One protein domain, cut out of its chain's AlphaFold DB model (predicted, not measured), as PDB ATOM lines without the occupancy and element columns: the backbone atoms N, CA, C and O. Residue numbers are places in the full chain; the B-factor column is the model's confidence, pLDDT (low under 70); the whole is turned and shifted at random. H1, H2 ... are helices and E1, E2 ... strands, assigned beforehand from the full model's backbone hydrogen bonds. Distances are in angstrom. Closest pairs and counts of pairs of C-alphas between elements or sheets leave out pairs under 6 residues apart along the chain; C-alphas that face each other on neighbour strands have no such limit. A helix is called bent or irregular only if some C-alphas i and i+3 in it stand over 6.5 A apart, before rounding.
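This is residues 2 to 64 and 93 to 102 of the 102 residues of an uncharacterized protein of Treponema azotonutricium (strain ATCC BAA-888 / DSM 13862 / ZAS-9) (UniProt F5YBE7). A small sheet, E1-E2-E4, lies between H1 and short H2; long, bent E3 passes near E4, and residues 32 to 38 stick out. The printed part has 73 residues with four named strands and two named helices, E1 E2 E3 H1 E4 H2; class and sheet are mixed. It is only just compact, close to loose: radius of gyration of the C-alphas 13.1 A, spans 39 by 29 by 20 A.

E1, residues 4 to 7, begins at C-alpha (6.502, 2.113, -34.009); E2 is 10 to 13. E3, 21 to 29, measures 24.9 A. H1 is 41 to 54, E4 59 to 64; H2, 93 to 99, ends at C-alpha (4.961, 0.280, -43.693).

Hairpin E1 and E2 is antiparallel, N 5 to O 12 2.9 A; E2 and E4 are parallel, N 60 to O 11 2.8 A. H1 and H2 are on opposite faces; every O i to N i+4 pair in them is within hydrogen-bond range. E3 touches H1, closest C-alphas 28 and 44, 6.7 A.

Residues 65 to 92 are cut out; C-alphas 64 and 93 are 20.3 A apart. Link E3 to H1 is long. Eight residues, among them 35 to 37, are under pLDDT 70.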
ATOM      1  N   ALA A   2       5.904   9.211 -33.913       69.44
ATOM      2  CA  ALA A   2       6.253   8.269 -32.855       69.44
ATOM      3  C   ALA A   2       6.892   7.031 -33.500       69.44
ATOM      4  O   ALA A   2       6.440   6.581 -34.557       69.44
ATOM      5  N   TYR A   3       7.965   6.517 -32.906       78.00
ATOM      6  CA  TYR A   3       8.580   5.282 -33.375       78.00
ATOM      7  C   TYR A   3       7.627   4.116 -33.096       78.00
ATOM      8  O   TYR A   3       7.089   4.008 -31.990       78.00
ATOM      9  N   THR A   4       7.392   3.275 -34.108       88.62
ATOM     10  CA  THR A   4       6.502   2.113 -34.009       88.62
ATOM     11  C   THR A   4       7.254   0.839 -34.356       88.62
ATOM     12  O   THR A   4       8.019   0.799 -35.317       88.62
ATOM     13  N   VAL A   5       7.052  -0.208 -33.558       92.12
ATOM     14  CA  VAL A   5       7.615  -1.539 -33.807       92.12
ATOM     15  C   VAL A   5       6.545  -2.584 -33.609       92.12
ATOM     16  O   VAL A   5       5.904  -2.632 -32.562       92.12
ATOM     17  N   ILE A   6       6.420  -3.483 -34.579       92.94
ATOM     18  CA  ILE A   6       5.599  -4.677 -34.433       92.94
ATOM     19  C   ILE A   6       6.452  -5.774 -33.818       92.94
ATOM     20  O   ILE A   6       7.533  -6.105 -34.305       92.94
ATOM     21  N   TYR A   7       5.958  -6.350 -32.734       94.25
ATOM     22  CA  TYR A   7       6.569  -7.505 -32.109       94.25
ATOM     23  C   TYR A   7       5.470  -8.469 -31.708       94.25
ATOM     24  O   TYR A   7       4.579  -8.100 -30.944       94.25
ATOM     25  N   GLU A   8       5.537  -9.711 -32.198       91.06
ATOM     26  CA  GLU A   8       4.622 -10.764 -31.744       91.06
ATOM     27  C   GLU A   8       3.136 -10.365 -31.939       91.06
ATOM     28  O   GLU A   8       2.279 -10.615 -31.091       91.06
ATOM     29  N   GLY A   9       2.818  -9.693 -33.053       92.56
ATOM     30  CA  GLY A   9       1.461  -9.223 -33.364       92.56
ATOM     31  C   GLY A   9       0.955  -8.066 -32.492       92.56
ATOM     32  O   GLY A   9      -0.227  -7.750 -32.547       92.56
ATOM     33  N   ILE A  10       1.823  -7.441 -31.691       96.75
ATOM     34  CA  ILE A  10       1.520  -6.257 -30.881       96.75
ATOM     35  C   ILE A  10       2.336  -5.072 -31.390       96.75
ATOM     36  O   ILE A  10       3.543  -5.191 -31.616       96.75
ATOM     37  N   ILE A  11       1.686  -3.920 -31.538       95.62
ATOM     38  CA  ILE A  11       2.341  -2.668 -31.927       95.62
ATOM     39  C   ILE A  11       2.845  -1.956 -30.673       95.62
ATOM     40  O   ILE A  11       2.074  -1.640 -29.777       95.62
ATOM     41  N   PHE A  12       4.140  -1.678 -30.611       96.50
ATOM     42  CA  PHE A  12       4.755  -0.850 -29.580       96.50
ATOM     43  C   PHE A  12       4.971   0.551 -30.143       96.50
ATOM     44  O   PHE A  12       5.641   0.688 -31.166       96.50
ATOM     45  N   VAL A  13       4.429   1.569 -29.477       95.50
ATOM     46  CA  VAL A  13       4.522   2.978 -29.879       95.50
ATOM     47  C   VAL A  13       5.198   3.763 -28.756       95.50
ATOM     48  O   VAL A  13       4.697   3.762 -27.637       95.50
ATOM     49  N   GLU A  14       6.305   4.464 -29.026       93.75
ATOM     50  CA  GLU A  14       7.013   5.308 -28.029       93.75
ATOM     51  C   GLU A  14       6.296   6.648 -27.734       93.75
ATOM     52  O   GLU A  14       6.899   7.638 -27.329       93.75
ATOM     53  N   GLY A  15       4.988   6.691 -27.963       92.88
ATOM     54  CA  GLY A  15       4.125   7.852 -27.806       92.88
ATOM     55  C   GLY A  15       2.675   7.455 -28.054       92.88
ATOM     56  O   GLY A  15       2.299   6.298 -27.858       92.88
ATOM     57  N   ASP A  16       1.878   8.399 -28.538       92.44
ATOM     58  CA  ASP A  16       0.455   8.179 -28.782       92.44
ATOM     59  C   ASP A  16       0.149   7.738 -30.224       92.44
ATOM     60  O   ASP A  16       0.958   7.933 -31.140       92.44
ATOM     61  N   PHE A  17      -1.040   7.168 -30.428       92.44
ATOM     62  CA  PHE A  17      -1.567   6.825 -31.748       92.44
ATOM     63  C   PHE A  17      -2.991   7.384 -31.917       92.44
ATOM     64  O   PHE A  17      -3.895   6.952 -31.195       92.44
ATOM     65  N   PRO A  18      -3.227   8.326 -32.854       90.94
ATOM     66  CA  PRO A  18      -4.553   8.898 -33.069       90.94
ATOM     67  C   PRO A  18      -5.600   7.829 -33.394       90.94
ATOM     68  O   PRO A  18      -5.379   6.985 -34.256       90.94
ATOM     69  N   GLY A  19      -6.750   7.884 -32.720       91.00
ATOM     70  CA  GLY A  19      -7.843   6.929 -32.925       91.00
ATOM     71  C   GLY A  19      -7.691   5.604 -32.170       91.00
ATOM     72  O   GLY A  19      -8.589   4.771 -32.253       91.00
ATOM     73  N   ALA A  20      -6.609   5.407 -31.411       94.50
ATOM     74  CA  ALA A  20      -6.477   4.241 -30.546       94.50
ATOM     75  C   ALA A  20      -7.379   4.349 -29.306       94.50
ATOM     76  O   ALA A  20      -7.423   5.383 -28.632       94.50
ATOM     77  N   GLU A  21      -8.048   3.255 -28.952       96.62
ATOM     78  CA  GLU A  21      -8.787   3.153 -27.696       96.62
ATOM     79  C   GLU A  21      -7.822   2.789 -26.567       96.62
ATOM     80  O   GLU A  21      -7.232   1.707 -26.566       96.62
ATOM     81  N   ARG A  22      -7.638   3.702 -25.610       96.69
ATOM     82  CA  ARG A  22      -6.684   3.540 -24.507       96.69
ATOM     83  C   ARG A  22      -7.300   2.765 -23.347       96.69
ATOM     84  O   ARG A  22      -8.384   3.082 -22.869       96.69
ATOM     85  N   GLY A  23      -6.557   1.784 -22.857       95.50
ATOM     86  CA  GLY A  23      -6.903   0.943 -21.723       95.50
ATOM     87  C   GLY A  23      -5.995   1.166 -20.513       95.50
ATOM     88  O   GLY A  23      -5.432   2.238 -20.280       95.50
ATOM     89  N   ALA A  24      -5.854   0.118 -19.702       96.56
ATOM     90  CA  ALA A  24      -5.069   0.176 -18.475       96.56
ATOM     91  C   ALA A  24      -3.563   0.347 -18.739       96.56
ATOM     92  O   ALA A  24      -3.009  -0.168 -19.714       96.56
ATOM     93  N   HIS A  25      -2.881   1.007 -17.805       97.50
ATOM     94  CA  HIS A  25      -1.423   1.045 -17.789       97.50
ATOM     95  C   HIS A  25      -0.863  -0.289 -17.299       97.50
ATOM     96  O   HIS A  25      -1.330  -0.855 -16.308       97.50
ATOM     97  N   ILE A  26       0.167  -0.778 -17.983       97.44
ATOM     98  CA  ILE A  26       0.888  -1.993 -17.622       97.44
ATOM     99  C   ILE A  26       2.379  -1.714 -17.497       97.44
ATOM    100  O   ILE A  26       2.944  -0.837 -18.148       97.44
ATOM    101  N   SER A  27       3.036  -2.505 -16.660       96.38
ATOM    102  CA  SER A  27       4.482  -2.489 -16.508       96.38
ATOM    103  C   SER A  27       5.020  -3.898 -16.320       96.38
ATOM    104  O   SER A  27       4.295  -4.830 -15.953       96.38
ATOM    105  N   CYS A  28       6.302  -4.076 -16.591       91.88
ATOM    106  CA  CYS A  28       7.051  -5.254 -16.207       91.88
ATOM    107  C   CYS A  28       8.404  -4.839 -15.641       91.88
ATOM    108  O   CYS A  28       9.079  -3.958 -16.175       91.88
ATOM    109  N   ASP A  29       8.800  -5.521 -14.578       89.94
ATOM    110  CA  ASP A  29      10.110  -5.387 -13.968       89.94
ATOM    111  C   ASP A  29      10.724  -6.790 -13.892       89.94
ATOM    112  O   ASP A  29      10.119  -7.718 -13.344       89.94
ATOM    113  N   LEU A  30      11.879  -6.970 -14.535       86.06
ATOM    114  CA  LEU A  30      12.585  -8.248 -14.588       86.06
ATOM    115  C   LEU A  30      13.721  -8.329 -13.553       86.06
ATOM    116  O   LEU A  30      14.398  -9.352 -13.500       86.06
ATOM    117  N   SER A  31      13.883  -7.313 -12.693       76.00
ATOM    118  CA  SER A  31      14.981  -7.187 -11.713       76.00
ATOM    119  C   SER A  31      15.028  -8.294 -10.662       76.00
ATOM    120  O   SER A  31      16.076  -8.532 -10.073       76.00
ATOM    121  N   PHE A  32      13.894  -8.930 -10.363       69.94
ATOM    122  CA  PHE A  32      13.769  -9.925  -9.286       69.94
ATOM    123  C   PHE A  32      13.599 -11.353  -9.810       69.94
ATOM    124  O   PHE A  32      13.220 -12.253  -9.063       69.94
ATOM    125  N   LYS A  33      13.839 -11.570 -11.107       69.88
ATOM    126  CA  LYS A  33      13.781 -12.904 -11.705       69.88
ATOM    127  C   LYS A  33      15.165 -13.542 -11.689       69.88
ATOM    128  O   LYS A  33      16.159 -12.871 -11.930       69.88
ATOM    129  N   ILE A  34      15.210 -14.849 -11.443       70.69
ATOM    130  CA  ILE A  34      16.437 -15.646 -11.556       70.69
ATOM    131  C   ILE A  34      17.030 -15.443 -12.961       70.69
ATOM    132  O   ILE A  34      16.307 -15.549 -13.958       70.69
ATOM    133  N   GLY A  35      18.327 -15.131 -13.030       69.50
ATOM    134  CA  GLY A  35      19.014 -14.825 -14.284       69.50
ATOM    135  C   GLY A  35      18.673 -13.442 -14.852       69.50
ATOM    136  O   GLY A  35      18.510 -13.320 -16.067       69.50
ATOM    137  N   ALA A  36      18.490 -12.426 -13.999       67.81
ATOM    138  CA  ALA A  36      18.167 -11.055 -14.404       67.81
ATOM    139  C   ALA A  36      19.195 -10.479 -15.396       67.81
ATOM    140  O   ALA A  36      18.793  -9.877 -16.391       67.81
ATOM    141  N   GLN A  37      20.481 -10.778 -15.197       66.44
ATOM    142  CA  GLN A  37      21.582 -10.406 -16.085       66.44
ATOM    143  C   GLN A  37      21.477 -10.982 -17.508       66.44
ATOM    144  O   GLN A  37      22.049 -10.430 -18.441       66.44
ATOM    145  N   LEU A  38      20.739 -12.083 -17.699       76.44
ATOM    146  CA  LEU A  38      20.516 -12.698 -19.015       76.44
ATOM    147  C   LEU A  38      19.276 -12.137 -19.727       76.44
ATOM    148  O   LEU A  38      18.949 -12.574 -20.832       76.44
ATOM    149  N   LYS A  39      18.531 -11.229 -19.085       80.69
ATOM    150  CA  LYS A  39      17.326 -10.631 -19.667       80.69
ATOM    151  C   LYS A  39      17.677  -9.530 -20.654       80.69
ATOM    152  O   LYS A  39      18.770  -8.982 -20.657       80.69
ATOM    153  N   SER A  40      16.714  -9.224 -21.514       87.88
ATOM    154  CA  SER A  40      16.873  -8.302 -22.632       87.88
ATOM    155  C   SER A  40      15.608  -7.474 -22.876       87.88
ATOM    156  O   SER A  40      14.534  -7.746 -22.331       87.88
ATOM    157  N   LEU A  41      15.692  -6.499 -23.787       90.25
ATOM    158  CA  LEU A  41      14.512  -5.801 -24.314       90.25
ATOM    159  C   LEU A  41      13.493  -6.774 -24.933       90.25
ATOM    160  O   LEU A  41      12.287  -6.536 -24.873       90.25
ATOM    161  N   ARG A  42      13.953  -7.897 -25.496       91.69
ATOM    162  CA  ARG A  42      13.064  -8.925 -26.042       91.69
ATOM    163  C   ARG A  42      12.202  -9.552 -24.947       91.69
ATOM    164  O   ARG A  42      11.012  -9.755 -25.161       91.69
ATOM    165  N   ASP A  43      12.761  -9.794 -23.761       92.12
ATOM    166  CA  ASP A  43      12.011 -10.312 -22.612       92.12
ATOM    167  C   ASP A  43      10.967  -9.314 -22.099       92.12
ATOM    168  O   ASP A  43       9.854  -9.708 -21.740       92.12
ATOM    169  N   VAL A  44      11.303  -8.020 -22.105       93.69
ATOM    170  CA  VAL A  44      10.360  -6.935 -21.793       93.69
ATOM    171  C   VAL A  44       9.195  -6.955 -22.782       93.69
ATOM    172  O   VAL A  44       8.037  -7.032 -22.367       93.69
ATOM    173  N   LYS A  45       9.487  -6.973 -24.089       95.12
ATOM    174  CA  LYS A  45       8.457  -7.029 -25.136       95.12
ATOM    175  C   LYS A  45       7.620  -8.305 -25.051       95.12
ATOM    176  O   LYS A  45       6.402  -8.213 -25.131       95.12
ATOM    177  N   ASN A  46       8.225  -9.466 -24.787       95.56
ATOM    178  CA  ASN A  46       7.506 -10.724 -24.548       95.56
ATOM    179  C   ASN A  46       6.504 -10.603 -23.396       95.56
ATOM    180  O   ASN A  46       5.344 -10.996 -23.528       95.56
ATOM    181  N   ASN A  47       6.941 -10.057 -22.255       95.31
ATOM    182  CA  ASN A  47       6.084  -9.941 -21.081       95.31
ATOM    183  C   ASN A  47       4.916  -8.981 -21.326       95.31
ATOM    184  O   ASN A  47       3.774  -9.305 -20.998       95.31
ATOM    185  N   LEU A  48       5.193  -7.820 -21.919       96.88
ATOM    186  CA  LEU A  48       4.169  -6.822 -22.201       96.88
ATOM    187  C   LEU A  48       3.214  -7.280 -23.313       96.88
ATOM    188  O   LEU A  48       2.008  -7.121 -23.156       96.88
ATOM    189  N   ALA A  49       3.711  -7.923 -24.375       97.25
ATOM    190  CA  ALA A  49       2.875  -8.475 -25.441       97.25
ATOM    191  C   ALA A  49       1.942  -9.574 -24.914       97.25
ATOM    192  O   ALA A  49       0.752  -9.582 -25.224       97.25
ATOM    193  N   SER A  50       2.444 -10.465 -24.052       96.81
ATOM    194  CA  SER A  50       1.611 -11.477 -23.390       96.81
ATOM    195  C   SER A  50       0.494 -10.838 -22.552       96.81
ATOM    196  O   SER A  50      -0.662 -11.255 -22.653       96.81
ATOM    197  N   LYS A  51       0.807  -9.778 -21.792       96.50
ATOM    198  CA  LYS A  51      -0.192  -9.009 -21.032       96.50
ATOM    199  C   LYS A  51      -1.220  -8.346 -21.946       96.50
ATOM    200  O   LYS A  51      -2.410  -8.471 -21.669       96.50
ATOM    201  N   ALA A  52      -0.784  -7.702 -23.027       96.94
ATOM    202  CA  ALA A  52      -1.670  -7.063 -23.997       96.94
ATOM    203  C   ALA A  52      -2.660  -8.063 -24.607       96.94
ATOM    204  O   ALA A  52      -3.869  -7.871 -24.480       96.94
ATOM    205  N   ARG A  53      -2.167  -9.199 -25.122       96.06
ATOM    206  CA  ARG A  53      -3.019 -10.267 -25.670       96.06
ATOM    207  C   ARG A  53      -4.025 -10.792 -24.648       96.06
ATOM    208  O   ARG A  53      -5.198 -10.938 -24.967       96.06
ATOM    209  N   SER A  54      -3.596 -11.022 -23.402       95.88
ATOM    210  CA  SER A  54      -4.493 -11.506 -22.337       95.88
ATOM    211  C   SER A  54      -5.608 -10.519 -21.968       95.88
ATOM    212  O   SER A  54      -6.573 -10.893 -21.307       95.88
ATOM    213  N   LYS A  55      -5.462  -9.253 -22.372       95.69
ATOM    214  CA  LYS A  55      -6.419  -8.165 -22.157       95.69
ATOM    215  C   LYS A  55      -7.154  -7.755 -23.437       95.69
ATOM    216  O   LYS A  55      -7.893  -6.780 -23.395       95.69
ATOM    217  N   GLY A  56      -6.963  -8.475 -24.547       95.81
ATOM    218  CA  GLY A  56      -7.591  -8.155 -25.834       95.81
ATOM    219  C   GLY A  56      -7.024  -6.911 -26.526       95.81
ATOM    220  O   GLY A  56      -7.648  -6.398 -27.446       95.81
ATOM    221  N   ALA A  57      -5.860  -6.416 -26.099       97.31
ATOM    222  CA  ALA A  57      -5.192  -5.271 -26.711       97.31
ATOM    223  C   ALA A  57      -4.238  -5.722 -27.828       97.31
ATOM    224  O   ALA A  57      -3.555  -6.742 -27.689       97.31
ATOM    225  N   ASN A  58      -4.150  -4.933 -28.901       97.31
ATOM    226  CA  ASN A  58      -3.239  -5.161 -30.031       97.31
ATOM    227  C   ASN A  58      -2.102  -4.121 -30.110       97.31
ATOM    228  O   ASN A  58      -1.222  -4.226 -30.966       97.31
ATOM    229  N   ALA A  59      -2.078  -3.150 -29.193       97.44
ATOM    230  CA  ALA A  59      -1.047  -2.129 -29.117       97.44
ATOM    231  C   ALA A  59      -0.665  -1.773 -27.670       97.44
ATOM    232  O   ALA A  59      -1.421  -1.983 -26.717       97.44
ATOM    233  N   ILE A  60       0.538  -1.224 -27.521       97.81
ATOM    234  CA  ILE A  60       1.062  -0.613 -26.304       97.81
ATOM    235  C   ILE A  60       1.564   0.784 -26.671       97.81
ATOM    236  O   ILE A  60       2.571   0.921 -27.368       97.81
ATOM    237  N   LEU A  61       0.859   1.802 -26.187       97.31
ATOM    238  CA  LEU A  61       1.194   3.216 -26.351       97.31
ATOM    239  C   LEU A  61       2.072   3.713 -25.207       97.31
ATOM    240  O   LEU A  61       2.161   3.073 -24.154       97.31
ATOM    241  N   ASP A  62       2.707   4.865 -25.417       96.56
ATOM    242  CA  ASP A  62       3.674   5.480 -24.500       96.56
ATOM    243  C   ASP A  62       4.700   4.464 -23.982       96.56
ATOM    244  O   ASP A  62       5.088   4.449 -22.806       96.56
ATOM    245  N   PHE A  63       5.098   3.549 -24.867       96.56
ATOM    246  CA  PHE A  63       6.017   2.483 -24.545       96.56
ATOM    247  C   PHE A  63       7.355   3.089 -24.143       96.56
ATOM    248  O   PHE A  63       8.019   3.769 -24.916       96.56
ATOM    249  N   THR A  64       7.754   2.824 -22.906       95.56
ATOM    250  CA  THR A  64       9.050   3.230 -22.372       95.56
ATOM    251  C   THR A  64       9.718   2.012 -21.766       95.56
ATOM    252  O   THR A  64       9.087   1.255 -21.023       95.56
ATOM    253  N   PHE A  93      -3.801  -1.027 -38.195       93.19
ATOM    254  CA  PHE A  93      -2.858  -2.099 -37.892       93.19
ATOM    255  C   PHE A  93      -2.203  -2.636 -39.172       93.19
ATOM    256  O   PHE A  93      -0.976  -2.697 -39.266       93.19
ATOM    257  N   LYS A  94      -3.007  -2.971 -40.192       92.94
ATOM    258  CA  LYS A  94      -2.506  -3.454 -41.493       92.94
ATOM    259  C   LYS A  94      -1.645  -2.411 -42.197       92.94
ATOM    260  O   LYS A  94      -0.656  -2.758 -42.844       92.94
ATOM    261  N   ARG A  95      -1.997  -1.130 -42.071       91.56
ATOM    262  CA  ARG A  95      -1.212  -0.026 -42.630       91.56
ATOM    263  C   ARG A  95       0.179   0.052 -41.999       91.56
ATOM    264  O   ARG A  95       1.159   0.182 -42.732       91.56
ATOM    265  N   ILE A  96       0.271  -0.064 -40.675       90.12
ATOM    266  CA  ILE A  96       1.548  -0.068 -39.942       90.12
ATOM    267  C   ILE A  96       2.360  -1.317 -40.301       90.12
ATOM    268  O   ILE A  96       3.563  -1.224 -40.535       90.12
ATOM    269  N   GLU A  97       1.706  -2.477 -40.417       88.62
ATOM    270  CA  GLU A  97       2.370  -3.726 -40.798       88.62
ATOM    271  C   GLU A  97       2.991  -3.669 -42.192       88.62
ATOM    272  O   GLU A  97       4.098  -4.169 -42.397       88.62
ATOM    273  N   LYS A  98       2.307  -3.034 -43.147       87.94
ATOM    274  CA  LYS A  98       2.847  -2.829 -44.490       87.94
ATOM    275  C   LYS A  98       4.033  -1.862 -44.477       87.94
ATOM    276  O   LYS A  98       5.055  -2.171 -45.072       87.94
ATOM    277  N   ALA A  99       3.919  -0.747 -43.756       84.12
ATOM    278  CA  ALA A  99       4.961   0.280 -43.693       84.12
ATOM    279  C   ALA A  99       6.263  -0.186 -43.014       84.12
ATOM    280  O   ALA A  99       7.311   0.402 -43.248       84.12
ATOM    281  N   GLY A 100       6.212  -1.214 -42.161       72.56
ATOM    282  CA  GLY A 100       7.396  -1.787 -41.510       72.56
ATOM    283  C   GLY A 100       8.129  -2.867 -42.318       72.56
ATOM    284  O   GLY A 100       9.088  -3.438 -41.798       72.56
ATOM    285  N   LYS A 101       7.657  -3.204 -43.529       64.19
ATOM    286  CA  LYS A 101       8.248  -4.229 -44.416       64.19
ATOM    287  C   LYS A 101       9.014  -3.640 -45.611       64.19
ATOM    288  O   LYS A 101       9.626  -4.417 -46.342       64.19
ATOM    289  N   ASP A 102       8.972  -2.320 -45.781       48.75
ATOM    290  CA  ASP A 102       9.714  -1.555 -46.793       48.75
ATOM    291  C   ASP A 102      11.025  -1.002 -46.201       48.75
ATOM    292  O   ASP A 102      12.031  -0.944 -46.946       48.75
TER     293      ASP A 102